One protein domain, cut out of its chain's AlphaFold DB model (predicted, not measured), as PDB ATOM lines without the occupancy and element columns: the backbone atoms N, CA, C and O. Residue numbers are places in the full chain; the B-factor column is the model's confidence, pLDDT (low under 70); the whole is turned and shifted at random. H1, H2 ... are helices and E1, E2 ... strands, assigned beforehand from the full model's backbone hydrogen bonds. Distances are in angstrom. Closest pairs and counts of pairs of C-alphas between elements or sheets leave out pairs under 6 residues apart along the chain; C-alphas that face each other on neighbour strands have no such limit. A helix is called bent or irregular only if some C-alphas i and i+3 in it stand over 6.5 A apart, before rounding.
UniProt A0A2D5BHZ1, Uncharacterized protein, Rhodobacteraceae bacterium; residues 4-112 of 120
ATOM      1  N   ALA A   4     148.130 101.977 135.116       58.66
ATOM      2  CA  ALA A   4     148.430 103.313 135.621       58.66
ATOM      3  C   ALA A   4     147.380 104.312 135.120       58.66
ATOM      4  O   ALA A   4     146.970 104.243 133.962       58.66
ATOM      5  N   TRP A   5     146.949 105.225 135.989       60.19
ATOM      6  CA  TRP A   5     145.869 106.180 135.715       60.19
ATOM      7  C   TRP A   5     146.080 107.477 136.487       60.19
ATOM      8  O   TRP A   5     146.732 107.467 137.527       60.19
ATOM      9  N   ASN A   6     145.458 108.579 136.070       62.78
ATOM     10  CA  ASN A   6     145.313 109.731 136.962       62.78
ATOM     11  C   ASN A   6     144.203 109.488 137.996       62.78
ATOM     12  O   ASN A   6     143.228 108.778 137.740       62.78
ATOM     13  N   PHE A   7     144.304 110.120 139.169       64.12
ATOM     14  CA  PHE A   7     143.325 109.928 140.246       64.12
ATOM     15  C   PHE A   7     141.899 110.371 139.858       64.12
ATOM     16  O   PHE A   7     140.905 109.775 140.274       64.12
ATOM     17  N   SER A   8     141.791 111.404 139.019       58.28
ATOM     18  CA  SER A   8     140.525 111.888 138.456       58.28
ATOM     19  C   SER A   8     139.868 110.871 137.515       58.28
ATOM     20  O   SER A   8     138.650 110.718 137.537       58.28
ATOM     21  N   GLU A   9     140.661 110.137 136.734       61.41
ATOM     22  CA  GLU A   9     140.200 109.083 135.819       61.41
ATOM     23  C   GLU A   9     139.825 107.798 136.565       61.41
ATOM     24  O   GLU A   9     138.943 107.053 136.131       61.41
ATOM     25  N   TRP A  10     140.479 107.561 137.704       60.84
ATOM     26  CA  TRP A  10     140.196 106.458 138.615       60.84
ATOM     27  C   TRP A  10     138.843 106.637 139.326       60.84
ATOM     28  O   TRP A  10     138.051 105.699 139.353       60.84
ATOM     29  N   ARG A  11     138.514 107.851 139.810       55.84
ATOM     30  CA  ARG A  11     137.242 108.155 140.518       55.84
ATOM     31  C   ARG A  11     135.971 107.778 139.745       55.84
ATOM     32  O   ARG A  11     134.939 107.548 140.364       55.84
ATOM     33  N   GLY A  12     136.021 107.765 138.413       47.69
ATOM     34  CA  GLY A  12     134.876 107.452 137.555       47.69
ATOM     35  C   GLY A  12     134.687 105.963 137.255       47.69
ATOM     36  O   GLY A  12     133.766 105.611 136.520       47.69
ATOM     37  N   ARG A  13     135.555 105.079 137.762       52.56
ATOM     38  CA  ARG A  13     135.506 103.638 137.480       52.56
ATOM     39  C   ARG A  13     135.510 102.847 138.785       52.56
ATOM     40  O   ARG A  13     136.127 103.262 139.756       52.56
ATOM     41  N   ASN A  14     134.860 101.680 138.783       50.06
ATOM     42  CA  ASN A  14     135.006 100.632 139.807       50.06
ATOM     43  C   ASN A  14     136.444 100.091 139.786       50.06
ATOM     44  O   ASN A  14     136.717  98.997 139.289       50.06
ATOM     45  N   ALA A  15     137.390 100.928 140.181       59.81
ATOM     46  CA  ALA A  15     138.784 100.749 139.877       59.81
ATOM     47  C   ALA A  15     139.424  99.846 140.938       59.81
ATOM     48  O   ALA A  15     139.587 100.217 142.099       59.81
ATOM     49  N   GLY A  16     139.712  98.621 140.494       66.44
ATOM     50  CA  GLY A  16     140.440  97.598 141.233       66.44
ATOM     51  C   GLY A  16     139.800  97.143 142.546       66.44
ATOM     52  O   GLY A  16     138.699  97.531 142.930       66.44
ATOM     53  N   ILE A  17     140.482  96.226 143.229       70.25
ATOM     54  CA  ILE A  17     139.985  95.656 144.491       70.25
ATOM     55  C   ILE A  17     140.138  96.657 145.632       70.25
ATOM     56  O   ILE A  17     139.326  96.656 146.555       70.25
ATOM     57  N   PHE A  18     141.165  97.505 145.580       75.38
ATOM     58  CA  PHE A  18     141.427  98.460 146.643       75.38
ATOM     59  C   PHE A  18     140.350  99.550 146.687       75.38
ATOM     60  O   PHE A  18     139.831  99.833 147.764       75.38
ATOM     61  N   GLY A  19     139.937 100.079 145.529       73.75
ATOM     62  CA  GLY A  19     138.854 101.064 145.426       73.75
ATOM     63  C   GLY A  19     137.473 100.557 145.795       73.75
ATOM     64  O   GLY A  19     136.620 101.335 146.203       73.75
ATOM     65  N   ALA A  20     137.252  99.248 145.680       75.19
ATOM     66  CA  ALA A  20     135.997  98.627 146.083       75.19
ATOM     67  C   ALA A  20     135.872  98.457 147.610       75.19
ATOM     68  O   ALA A  20     134.778  98.211 148.114       75.19
ATOM     69  N   ILE A  21     136.987  98.538 148.344       79.62
ATOM     70  CA  ILE A  21     137.067  98.229 149.781       79.62
ATOM     71  C   ILE A  21     137.386  99.480 150.611       79.62
ATOM     72  O   ILE A  21     136.979  99.563 151.773       79.62
ATOM     73  N   PHE A  22     138.094 100.457 150.040       82.75
ATOM     74  CA  PHE A  22     138.551 101.658 150.733       82.75
ATOM     75  C   PHE A  22     138.110 102.949 150.035       82.75
ATOM     76  O   PHE A  22     138.167 103.061 148.812       82.75
ATOM     77  N   ASP A  23     137.786 103.961 150.840       83.50
ATOM     78  CA  ASP A  23     137.650 105.344 150.409       83.50
ATOM     79  C   ASP A  23     139.028 105.921 150.124       83.50
ATOM     80  O   ASP A  23     139.845 106.117 151.034       83.50
ATOM     81  N   LEU A  24     139.279 106.194 148.848       81.19
ATOM     82  CA  LEU A  24     140.541 106.760 148.406       81.19
ATOM     83  C   LEU A  24     140.480 108.276 148.224       81.19
ATOM     84  O   LEU A  24     141.449 108.861 147.743       81.19
ATOM     85  N   LEU A  25     139.396 108.941 148.640       82.44
ATOM     86  CA  LEU A  25     139.306 110.400 148.631       82.44
ATOM     87  C   LEU A  25     140.546 111.096 149.234       82.44
ATOM     88  O   LEU A  25     141.008 112.060 148.618       82.44
ATOM     89  N   PRO A  26     141.163 110.607 150.336       85.00
ATOM     90  CA  PRO A  26     142.384 111.204 150.893       85.00
ATOM     91  C   PRO A  26     143.592 111.193 149.941       85.00
ATOM     92  O   PRO A  26     144.491 112.023 150.062       85.00
ATOM     93  N   LEU A  27     143.626 110.263 148.983       82.75
ATOM     94  CA  LEU A  27     144.699 110.144 147.995       82.75
ATOM     95  C   LEU A  27     144.469 111.030 146.760       82.75
ATOM     96  O   LEU A  27     145.377 111.208 145.957       82.75
ATOM     97  N   ALA A  28     143.307 111.672 146.631       80.38
ATOM     98  CA  ALA A  28     143.023 112.559 145.503       80.38
ATOM     99  C   ALA A  28     143.843 113.861 145.491       80.38
ATOM    100  O   ALA A  28     143.726 114.649 144.558       80.38
ATOM    101  N   VAL A  29     144.658 114.092 146.524       81.62
ATOM    102  CA  VAL A  29     145.660 115.166 146.561       81.62
ATOM    103  C   VAL A  29     146.801 114.937 145.562       81.62
ATOM    104  O   VAL A  29     147.497 115.885 145.214       81.62
ATOM    105  N   PHE A  30     147.006 113.697 145.105       82.06
ATOM    106  CA  PHE A  30     148.000 113.382 144.084       82.06
ATOM    107  C   PHE A  30     147.421 113.668 142.690       82.06
ATOM    108  O   PHE A  30     146.498 112.996 142.234       82.06
ATOM    109  N   ASP A  31     147.983 114.667 142.012       81.56
ATOM    110  CA  ASP A  31     147.610 115.130 140.666       81.56
ATOM    111  C   ASP A  31     148.422 114.460 139.541       81.56
ATOM    112  O   ASP A  31     148.273 114.776 138.362       81.56
ATOM    113  N   ARG A  32     149.287 113.517 139.914       85.31
ATOM    114  CA  ARG A  32     150.152 112.746 139.020       85.31
ATOM    115  C   ARG A  32     149.625 111.316 138.845       85.31
ATOM    116  O   ARG A  32     148.838 110.861 139.679       85.31
ATOM    117  N   PRO A  33     150.088 110.578 137.818       87.62
ATOM    118  CA  PRO A  33     149.668 109.201 137.610       87.62
ATOM    119  C   PRO A  33     149.926 108.327 138.839       87.62
ATOM    120  O   PRO A  33     150.979 108.396 139.480       87.62
ATOM    121  N   VAL A  34     148.957 107.481 139.156       85.62
ATOM    122  CA  VAL A  34     148.980 106.524 140.255       85.62
ATOM    123  C   VAL A  34     148.829 105.105 139.714       85.62
ATOM    124  O   VAL A  34     148.235 104.886 138.656       85.62
ATOM    125  N   LEU A  35     149.363 104.128 140.440       86.88
ATOM    126  CA  LEU A  35     149.280 102.711 140.093       86.88
ATOM    127  C   LEU A  35     148.691 101.933 141.268       86.88
ATOM    128  O   LEU A  35     149.215 101.985 142.380       86.88
ATOM    129  N   GLU A  36     147.620 101.185 141.010       86.50
ATOM    130  CA  GLU A  36     147.117 100.195 141.959       86.50
ATOM    131  C   GLU A  36     147.853  98.864 141.761       86.50
ATOM    132  O   GLU A  36     147.879  98.299 140.664       86.50
ATOM    133  N   LEU A  37     148.417  98.330 142.844       86.44
ATOM    134  CA  LEU A  37     149.038  97.015 142.900       86.44
ATOM    135  C   LEU A  37     148.133  96.037 143.660       86.44
ATOM    136  O   LEU A  37     148.096  96.016 144.891       86.44
ATOM    137  N   GLY A  38     147.411  95.201 142.912       81.81
ATOM    138  CA  GLY A  38     146.518  94.173 143.451       81.81
ATOM    139  C   GLY A  38     146.987  92.746 143.146       81.81
ATOM    140  O   GLY A  38     147.590  92.492 142.105       81.81
ATOM    141  N   ARG A  39     146.659  91.796 144.038       76.31
ATOM    142  CA  ARG A  39     146.887  90.339 143.867       76.31
ATOM    143  C   ARG A  39     148.338  89.954 143.532       76.31
ATOM    144  O   ARG A  39     148.581  89.001 142.797       76.31
ATOM    145  N   PHE A  40     149.302  90.681 144.091       80.69
ATOM    146  CA  PHE A  40     150.722  90.381 143.943       80.69
ATOM    147  C   PHE A  40     151.132  89.272 144.918       80.69
ATOM    148  O   PHE A  40     151.382  89.522 146.097       80.69
ATOM    149  N   ALA A  41     151.146  88.032 144.435       77.12
ATOM    150  CA  ALA A  41     151.543  86.861 145.204       77.12
ATOM    151  C   ALA A  41     152.430  85.951 144.351       77.12
ATOM    152  O   ALA A  41     152.263  85.868 143.137       77.12
ATOM    153  N   ILE A  42     153.362  85.264 145.005       76.00
ATOM    154  CA  ILE A  42     154.178  84.215 144.391       76.00
ATOM    155  C   ILE A  42     153.617  82.882 144.859       76.00
ATOM    156  O   ILE A  42     153.342  82.722 146.051       76.00
ATOM    157  N   ASP A  43     153.443  81.946 143.928       72.44
ATOM    158  CA  ASP A  43     153.045  80.577 144.243       72.44
ATOM    159  C   ASP A  43     154.102  79.926 145.157       72.44
ATOM    160  O   ASP A  43     155.266  79.806 144.761       72.44
ATOM    161  N   PRO A  44     153.736  79.520 146.386       65.38
ATOM    162  CA  PRO A  44     154.679  78.904 147.304       65.38
ATOM    163  C   PRO A  44     155.003  77.432 146.979       65.38
ATOM    164  O   PRO A  44     155.846  76.868 147.676       65.38
ATOM    165  N   LEU A  45     154.335  76.788 146.005       58.03
ATOM    166  CA  LEU A  45     154.271  75.320 145.894       58.03
ATOM    167  C   LEU A  45     154.881  74.671 144.639       58.03
ATOM    168  O   LEU A  45     154.814  73.446 144.525       58.03
ATOM    169  N   GLN A  46     155.545  75.392 143.733       49.91
ATOM    170  CA  GLN A  46     156.238  74.723 142.619       49.91
ATOM    171  C   GLN A  46     157.675  74.302 142.974       49.91
ATOM    172  O   GLN A  46     158.622  75.079 142.882       49.91
ATOM    173  N   GLY A  47     157.823  73.021 143.339       54.31
ATOM    174  CA  GLY A  47     159.104  72.312 143.459       54.31
ATOM    175  C   GLY A  47     159.946  72.688 144.683       54.31
ATOM    176  O   GLY A  47     159.567  73.533 145.488       54.31
ATOM    177  N   ASN A  48     161.126  72.072 144.819       55.16
ATOM    178  CA  ASN A  48     162.113  72.311 145.894       55.16
ATOM    179  C   ASN A  48     162.606  73.776 146.019       55.16
ATOM    180  O   ASN A  48     163.502  74.068 146.809       55.16
ATOM    181  N   PHE A  49     162.018  74.716 145.282       53.72
ATOM    182  CA  PHE A  49     162.303  76.143 145.294       53.72
ATOM    183  C   PHE A  49     161.574  76.847 146.443       53.72
ATOM    184  O   PHE A  49     160.775  77.765 146.254       53.72
ATOM    185  N   ARG A  50     161.871  76.438 147.679       50.03
ATOM    186  CA  ARG A  50     161.512  77.226 148.860       50.03
ATOM    187  C   ARG A  50     162.238  78.571 148.797       50.03
ATOM    188  O   ARG A  50     163.431  78.642 149.056       50.03
ATOM    189  N   GLY A  51     161.499  79.639 148.504       61.19
ATOM    190  CA  GLY A  51     161.952  81.007 148.754       61.19
ATOM    191  C   GLY A  51     162.817  81.615 147.660       61.19
ATOM    192  O   GLY A  51     163.859  82.195 147.962       61.19
ATOM    193  N   ASN A  52     162.385  81.553 146.399       64.62
ATOM    194  CA  ASN A  52     163.115  82.265 145.363       64.62
ATOM    195  C   ASN A  52     162.833  83.777 145.431       64.62
ATOM    196  O   ASN A  52     161.987  84.321 144.720       64.62
ATOM    197  N   SER A  53     163.553  84.454 146.327       74.50
ATOM    198  CA  SER A  53     163.613  85.914 146.410       74.50
ATOM    199  C   SER A  53     163.915  86.565 145.053       74.50
ATOM    200  O   SER A  53     163.502  87.700 144.832       74.50
ATOM    201  N   ASP A  54     164.526  85.837 144.114       81.38
ATOM    202  CA  ASP A  54     164.787  86.329 142.762       81.38
ATOM    203  C   ASP A  54     163.512  86.459 141.932       81.38
ATOM    204  O   ASP A  54     163.372  87.438 141.210       81.38
ATOM    205  N   ILE A  55     162.525  85.568 142.094       83.12
ATOM    206  CA  ILE A  55     161.217  85.716 141.427       83.12
ATOM    207  C   ILE A  55     160.524  86.990 141.918       83.12
ATOM    208  O   ILE A  55     159.973  87.747 141.123       83.12
ATOM    209  N   PHE A  56     160.598  87.270 143.222       83.50
ATOM    210  CA  PHE A  56     160.048  88.498 143.794       83.50
ATOM    211  C   PHE A  56     160.781  89.741 143.294       83.50
ATOM    212  O   PHE A  56     160.134  90.727 142.947       83.50
ATOM    213  N   ARG A  57     162.117  89.694 143.214       86.75
ATOM    214  CA  ARG A  57     162.928  90.784 142.654       86.75
ATOM    215  C   ARG A  57     162.616  91.026 141.180       86.75
ATOM    216  O   ARG A  57     162.447  92.176 140.798       86.75
ATOM    217  N   LEU A  58     162.492  89.972 140.372       89.00
ATOM    218  CA  LEU A  58     162.120  90.068 138.958       89.00
ATOM    219  C   LEU A  58     160.730  90.682 138.794       89.00
ATOM    220  O   LEU A  58     160.554  91.615 138.015       89.00
ATOM    221  N   ALA A  59     159.759  90.203 139.570       88.69
ATOM    222  CA  ALA A  59     158.408  90.741 139.555       88.69
ATOM    223  C   ALA A  59     158.388  92.225 139.968       88.69
ATOM    224  O   ALA A  59     157.713  93.026 139.324       88.69
ATOM    225  N   TRP A  60     159.183  92.619 140.967       90.69
ATOM    226  CA  TRP A  60     159.371  94.032 141.308       90.69
ATOM    227  C   TRP A  60     160.065  94.833 140.213       90.69
ATOM    228  O   TRP A  60     159.662  95.963 139.976       90.69
ATOM    229  N   GLY A  61     161.040  94.255 139.508       93.19
ATOM    230  CA  GLY A  61     161.676  94.894 138.357       93.19
ATOM    231  C   GLY A  61     160.665  95.257 137.268       93.19
ATOM    232  O   GLY A  61     160.704  96.365 136.740       93.19
ATOM    233  N   VAL A  62     159.698  94.375 136.997       91.62
ATOM    234  CA  VAL A  62     158.587  94.666 136.071       91.62
ATOM    235  C   VAL A  62     157.707  95.802 136.600       91.62
ATOM    236  O   VAL A  62     157.333  96.692 135.839       91.62
ATOM    237  N   VAL A  63     157.393  95.817 137.899       91.50
ATOM    238  CA  VAL A  63     156.621  96.919 138.499       91.50
ATOM    239  C   VAL A  63     157.377  98.246 138.395       91.50
ATOM    240  O   VAL A  63     156.767  99.252 138.042       91.50
ATOM    241  N   THR A  64     158.690  98.263 138.629       93.19
ATOM    242  CA  THR A  64     159.527  99.460 138.463       93.19
ATOM    243  C   THR A  64     159.506  99.960 137.021       93.19
ATOM    244  O   THR A  64     159.252 101.138 136.799       93.19
ATOM    245  N   GLN A  65     159.654  99.070 136.034       93.50
ATOM    246  CA  GLN A  65     159.550  99.453 134.622       93.50
ATOM    247  C   GLN A  65     158.189 100.074 134.292       93.50
ATOM    248  O   GLN A  65     158.128 101.068 133.575       93.50
ATOM    249  N   LEU A  66     157.098  99.525 134.833       90.44
ATOM    250  CA  LEU A  66     155.759 100.088 134.648       90.44
ATOM    251  C   LEU A  66     155.620 101.469 135.293       90.44
ATOM    252  O   LEU A  66     154.983 102.346 134.711       90.44
ATOM    253  N   VAL A  67     156.203 101.665 136.477       91.94
ATOM    254  CA  VAL A  67     156.227 102.964 137.159       91.94
ATOM    255  C   VAL A  67     156.948 104.002 136.302       91.94
ATOM    256  O   VAL A  67     156.379 105.064 136.043       91.94
ATOM    257  N   ASP A  68     158.133 103.660 135.795       93.56
ATOM    258  CA  ASP A  68     158.955 104.554 134.978       93.56
ATOM    259  C   ASP A  68     158.271 104.889 133.646       93.56
ATOM    260  O   ASP A  68     158.124 106.056 133.289       93.56
ATOM    261  N   GLN A  69     157.774 103.875 132.931       93.38
ATOM    262  CA  GLN A  69     157.126 104.040 131.623       93.38
ATOM    263  C   GLN A  69     155.864 104.906 131.683       93.38
ATOM    264  O   GLN A  69     155.557 105.613 130.724       93.38
ATOM    265  N   ASN A  70     155.126 104.852 132.793       88.94
ATOM    266  CA  ASN A  70     153.855 105.560 132.950       88.94
ATOM    267  C   ASN A  70     153.975 106.830 133.807       88.94
ATOM    268  O   ASN A  70     152.957 107.449 134.117       88.94
ATOM    269  N   ASN A  71     155.193 107.236 134.191       91.06
ATOM    270  CA  ASN A  71     155.444 108.381 135.074       91.06
ATOM    271  C   ASN A  71     154.620 108.327 136.377       91.06
ATOM    272  O   ASN A  71     154.111 109.346 136.862       91.06
ATOM    273  N   VAL A  72     154.465 107.125 136.936       90.88
ATOM    274  CA  VAL A  72     153.705 106.904 138.166       90.88
ATOM    275  C   VAL A  72     154.427 107.572 139.325       90.88
ATOM    276  O   VAL A  72     155.596 107.317 139.585       90.88
ATOM    277  N   SER A  73     153.710 108.417 140.052       89.94
ATOM    278  CA  SER A  73     154.229 109.135 141.220       89.94
ATOM    279  C   SER A  73     153.723 108.555 142.541       89.94
ATOM    280  O   SER A  73     154.225 108.918 143.603       89.94
ATOM    281  N   PHE A  74     152.737 107.652 142.497       88.50
ATOM    282  CA  PHE A  74     152.201 107.008 143.691       88.50
ATOM    283  C   PHE A  74     151.737 105.573 143.412       88.50
ATOM    284  O   PHE A  74     150.870 105.338 142.572       88.50
ATOM    285  N   LEU A  75     152.301 104.611 144.142       89.25
ATOM    286  CA  LEU A  75     151.915 103.200 144.106       89.25
ATOM    287  C   LEU A  75     151.100 102.873 145.361       89.25
ATOM    288  O   LEU A  75     151.560 103.131 146.474       89.25
ATOM    289  N   PHE A  76     149.920 102.280 145.201       86.56
ATOM    290  CA  PHE A  76     149.051 101.925 146.325       86.56
ATOM    291  C   PHE A  76     148.418 100.547 146.161       86.56
ATOM    292  O   PHE A  76     148.353  99.998 145.067       86.56
ATOM    293  N   GLY A  77     147.943  99.972 147.262       85.94
ATOM    294  CA  GLY A  77     147.271  98.679 147.267       85.94
ATOM    295  C   GLY A  77     147.074  98.150 148.682       85.94
ATOM    296  O   GLY A  77     147.430  98.801 149.665       85.94
ATOM    297  N   CYS A  78     146.524  96.943 148.787       83.69
ATOM    298  CA  CYS A  78     146.393  96.234 150.056       83.69
ATOM    299  C   CYS A  78     147.334  95.031 150.111       83.69
ATOM    300  O   CYS A  78     147.398  94.228 149.178       83.69
ATOM    301  N   SER A  79     147.996  94.863 151.253       84.19
ATOM    302  CA  SER A  79     148.645  93.606 151.619       84.19
ATOM    303  C   SER A  79     147.811  92.892 152.679       84.19
ATOM    304  O   SER A  79     147.105  93.531 153.461       84.19
ATOM    305  N   SER A  80     147.870  91.565 152.690       83.25
ATOM    306  CA  SER A  80     147.100  90.728 153.610       83.25
ATOM    307  C   SER A  80     148.022  89.828 154.421       83.25
ATOM    308  O   SER A  80     149.094  89.432 153.967       83.25
ATOM    309  N   PHE A  81     147.587  89.501 155.634       86.31
ATOM    310  CA  PHE A  81     148.227  88.489 156.462       86.31
ATOM    311  C   PHE A  81     147.473  87.166 156.330       86.31
ATOM    312  O   PHE A  81     146.260  87.138 156.126       86.31
ATOM    313  N   LYS A  82     148.197  86.048 156.440       84.88
ATOM    314  CA  LYS A  82     147.600  84.714 156.344       84.88
ATOM    315  C   LYS A  82     146.712  84.430 157.557       84.88
ATOM    316  O   LYS A  82     147.215  84.273 158.665       84.88
ATOM    317  N   GLY A  83     145.425  84.209 157.308       87.88
ATOM    318  CA  GLY A  83     144.446  83.871 158.340       87.88
ATOM    319  C   GLY A  83     143.764  85.104 158.932       87.88
ATOM    320  O   GLY A  83     143.921  86.217 158.448       87.88
ATOM    321  N   THR A  84     142.956  84.890 159.970       89.00
ATOM    322  CA  THR A  84     142.036  85.909 160.509       89.00
ATOM    323  C   THR A  84     142.252  86.206 161.991       89.00
ATOM    324  O   THR A  84     141.431  86.882 162.600       89.00
ATOM    325  N   ARG A  85     143.334  85.699 162.604       90.31
ATOM    326  CA  ARG A  85     143.643  85.896 164.032       90.31
ATOM    327  C   ARG A  85     144.691  87.005 164.194       90.31
ATOM    328  O   ARG A  85     145.877  86.708 164.049       90.31
ATOM    329  N   PRO A  86     144.323  88.247 164.569       89.25
ATOM    330  CA  PRO A  86     145.276  89.360 164.634       89.25
ATOM    331  C   PRO A  86     146.428  89.114 165.614       89.25
ATOM    332  O   PRO A  86     147.568  89.475 165.335       89.25
ATOM    333  N   ALA A  87     146.151  88.427 166.729       93.38
ATOM    334  CA  ALA A  87     147.158  88.077 167.731       93.38
ATOM    335  C   ALA A  87     148.326  87.252 167.153       93.38
ATOM    336  O   ALA A  87     149.457  87.401 167.608       93.38
ATOM    337  N   ALA A  88     148.087  86.442 166.112       94.00
ATOM    338  CA  ALA A  88     149.133  85.656 165.456       94.00
ATOM    339  C   ALA A  88     150.124  86.518 164.649       94.00
ATOM    340  O   ALA A  88     151.221  86.066 164.334       94.00
ATOM    341  N   HIS A  89     149.765  87.767 164.335       93.94
ATOM    342  CA  HIS A  89     150.579  88.700 163.548       93.94
ATOM    343  C   HIS A  89     151.145  89.857 164.384       93.94
ATOM    344  O   HIS A  89     151.719  90.795 163.831       93.94
ATOM    345  N   GLY A  90     151.041  89.795 165.719       95.25
ATOM    346  CA  GLY A  90     151.454  90.882 166.616       95.25
ATOM    347  C   GLY A  90     152.908  91.336 166.429       95.25
ATOM    348  O   GLY A  90     153.186  92.533 166.469       95.25
ATOM    349  N   ALA A  91     153.829  90.407 166.149       95.31
ATOM    350  CA  ALA A  91     155.227  90.738 165.863       95.31
ATOM    351  C   ALA A  91     155.376  91.598 164.595       95.31
ATOM    352  O   ALA A  91     156.085  92.606 164.614       95.31
ATOM    353  N   ALA A  92     154.660  91.250 163.521       93.75
ATOM    354  CA  ALA A  92     154.672  92.005 162.272       93.75
ATOM    355  C   ALA A  92     154.037  93.391 162.450       93.75
ATOM    356  O   ALA A  92     154.619  94.390 162.037       93.75
ATOM    357  N   PHE A  93     152.894  93.486 163.138       93.94
ATOM    358  CA  PHE A  93     152.269  94.779 163.435       93.94
ATOM    359  C   PHE A  93     153.172  95.682 164.280       93.94
ATOM    360  O   PHE A  93     153.299  96.871 163.994       93.94
ATOM    361  N   ARG A  94     153.863  95.120 165.280       95.62
ATOM    362  CA  ARG A  94     154.821  95.872 166.097       95.62
ATOM    363  C   ARG A  94     156.012  96.360 165.277       95.62
ATOM    364  O   ARG A  94     156.450  97.486 165.488       95.62
ATOM    365  N   TYR A  95     156.518  95.540 164.355       96.31
ATOM    366  CA  TYR A  95     157.565  95.949 163.418       96.31
ATOM    367  C   TYR A  95     157.100  97.121 162.545       96.31
ATOM    368  O   TYR A  95     157.800  98.129 162.462       96.31
ATOM    369  N   LEU A  96     155.905  97.025 161.954       94.50
ATOM    370  CA  LEU A  96     155.347  98.076 161.099       94.50
ATOM    371  C   LEU A  96     155.169  99.399 161.853       94.50
ATOM    372  O   LEU A  96     155.564 100.455 161.362       94.50
ATOM    373  N   TYR A  97     154.629  99.327 163.071       94.44
ATOM    374  CA  TYR A  97     154.436 100.491 163.929       94.44
ATOM    375  C   TYR A  97     155.769 101.148 164.314       94.44
ATOM    376  O   TYR A  97     155.929 102.357 164.177       94.44
ATOM    377  N   ARG A  98     156.748 100.354 164.769       96.38
ATOM    378  CA  ARG A  98     158.038 100.870 165.258       96.38
ATOM    379  C   ARG A  98     158.903 101.490 164.169       96.38
ATOM    380  O   ARG A  98     159.613 102.444 164.455       96.38
ATOM    381  N   ASN A  99     158.838 100.962 162.952       95.62
ATOM    382  CA  ASN A  99     159.633 101.453 161.825       95.62
ATOM    383  C   ASN A  99     158.884 102.504 160.983       95.62
ATOM    384  O   ASN A  99     159.223 102.727 159.828       95.62
ATOM    385  N   ASN A 100     157.864 103.155 161.558       90.81
ATOM    386  CA  ASN A 100     157.131 104.263 160.943       90.81
ATOM    387  C   ASN A 100     156.531 103.932 159.557       90.81
ATOM    388  O   ASN A 100     156.472 104.781 158.672       90.81
ATOM    389  N   HIS A 101     156.044 102.699 159.371       92.38
ATOM    390  CA  HIS A 101     155.378 102.268 158.132       92.38
ATOM    391  C   HIS A 101     153.899 102.687 158.057       92.38
ATOM    392  O   HIS A 101     153.148 102.201 157.212       92.38
ATOM    393  N   ILE A 102     153.448 103.566 158.953       91.31
ATOM    394  CA  ILE A 102     152.087 104.096 158.945       91.31
ATOM    395  C   ILE A 102     152.091 105.385 158.131       91.31
ATOM    396  O   ILE A 102     152.804 106.331 158.461       91.31
ATOM    397  N   ALA A 103     151.254 105.448 157.096       89.00
ATOM    398  CA  ALA A 103     151.114 106.653 156.287       89.00
ATOM    399  C   ALA A 103     150.712 107.877 157.145       89.00
ATOM    400  O   ALA A 103     150.007 107.726 158.154       89.00
ATOM    401  N   PRO A 104     151.095 109.106 156.755       89.56
ATOM    402  CA  PRO A 104     150.566 110.330 157.355       89.56
ATOM    403  C   PRO A 104     149.033 110.350 157.344       89.56
ATOM    404  O   PRO A 104     148.423 109.903 156.377       89.56
ATOM    405  N   SER A 105     148.398 110.899 158.387       87.69
ATOM    406  CA  SER A 105     146.935 110.830 158.570       87.69
ATOM    407  C   SER A 105     146.132 111.317 157.357       87.69
ATOM    408  O   SER A 105     145.141 110.693 157.001       87.69
ATOM    409  N   ARG A 106     146.601 112.373 156.679       86.94
ATOM    410  CA  ARG A 106     145.972 112.938 155.469       86.94
ATOM    411  C   ARG A 106     145.978 112.022 154.241       86.94
ATOM    412  O   ARG A 106     145.279 112.318 153.288       86.94
ATOM    413  N   TRP A 107     146.781 110.960 154.240       87.00
ATOM    414  CA  TRP A 107     146.901 110.018 153.123       87.00
ATOM    415  C   TRP A 107     146.331 108.639 153.455       87.00
ATOM    416  O   TRP A 107     146.453 107.727 152.646       87.00
ATOM    417  N   ARG A 108     145.754 108.441 154.647       88.50
ATOM    418  CA  ARG A 108     145.218 107.136 155.051       88.50
ATOM    419  C   ARG A 108     143.855 106.912 154.394       88.50
ATOM    420  O   ARG A 108     142.940 107.672 154.701       88.50
ATOM    421  N   PRO A 109     143.694 105.875 153.555       84.69
ATOM    422  CA  PRO A 109     142.384 105.490 153.048       84.69
ATOM    423  C   PRO A 109     141.476 105.033 154.190       84.69
ATOM    424  O   PRO A 109     141.950 104.427 155.158       84.69
ATOM    425  N   PHE A 110     140.176 105.298 154.082       83.06
ATOM    426  CA  PHE A 110     139.197 104.845 155.072       83.06
ATOM    427  C   PHE A 110     138.565 103.528 154.625       83.06
ATOM    428  O   PHE A 110     138.243 103.360 153.459       83.06
ATOM    429  N   PHE A 111     138.393 102.567 155.526       82.50
ATOM    430  CA  PHE A 111     137.779 101.288 155.172       82.50
ATOM    431  C   PHE A 111     136.264 101.451 154.983       82.50
ATOM    432  O   PHE A 111     135.580 101.874 155.911       82.50
ATOM    433  N   MET A 112     135.740 101.110 153.804       79.56
ATOM    434  CA  MET A 112     134.322 101.268 153.461       79.56
ATOM    435  C   MET A 112     133.511  99.986 153.685       79.56
ATOM    436  O   MET A 112     132.449 100.039 154.300       79.56
TER     437      MET A 112
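This is residues 4 to 112 of the 120 residues of an uncharacterized protein of Rhodobacteraceae bacterium (UniProt A0A2D5BHZ1). A small head, made of two short parallel strands, E1 and E2, with the short helices H1, H2 and H3 near them, sends out two long excursions that return to it. In one, residues 37 to 52 run out and the long helix H4 comes back; in the other, residues 77 to 85 lead out to H5 and residues 99 to 112 come back, leaving H4 and H5 far apart with open space between them. The printed part has 109 residues, with five named helices and two named strands in the order H1, H2, H3, E1, H4, E2, H5; the class is mostly helix, though under half of the residues are in named elements. The whole is only just loose, close to compact, with a radius of gyration of the C-alphas of 16.1 A and spans of 45 by 34 by 26 A.

Residues 4 to 5 pair antiparallel with residues 34 to 35 of E1, residues 34 to 36. H1, residues 7 to 10, only just touches H3, residues 25 to 29, with 3 pairs of C-alphas within 8 A; the closest are those of Phe 7 and Ala 28, 5.9 A apart. H2, residues 16 to 21, is apart from both; its closest C-alpha to E1 is that of Gly 16, 7.2 A from that of Glu 36. E1 and E2, residues 74 to 76, are parallel neighbours at 17 degrees, with N 35 and O 74 within hydrogen-bond range at 2.9 A and N 76 and O 35 also at 2.9 A. E1, H4, residues 53 to 69, and E2 form a strand-helix-strand unit, two parallel neighbour strands with a helix between them along the chain, and its crossover is right-handed. The closest C-alphas of E1 and H4 are those of Leu 35 and Val 67, 7.5 A apart. H5, residues 86 to 98, touches no helix. Residues 22 to 23 pair antiparallel with residues 110 to 111. Every O i to N i+4 pair is within hydrogen-bond range in H4, against 1 of 2 in H2, 6 of 9 in H5 and 0 of 1 in H3, where 1 of 2 O i to N i+3 pairs is; H1 is too short for an O i to N i+4 pair.

H1 begins at C-alpha 7 (143.325, 109.928, 140.246) and measures 4.9 A; H2 measures 9.2 A. H3 measures 8.2 A and is only just irregular, with C-alphas 26 and 29 at 6.7 A. E1 measures 6.8 A. H4 measures 24.3 A, from C-alpha 53 (163.613, 85.914, 146.410) to C-alpha 69. E2 measures 6.5 A. H5 measures 17.2 A, ends at C-alpha 98 (158.038, 100.870, 165.258), and is irregular, with C-alphas 88 and 91 at 7.9 A.

The two C-alphas farthest apart are those of Val 29 and Asn 48, 45.9 A. The printed part has no cut, and the link from E1 to H4, 16 residues, is long. Residues 45 to 50 stand free. The mean pLDDT of the printed part is 80.9; residues 4 to 16 and 44 to 52 are under 70.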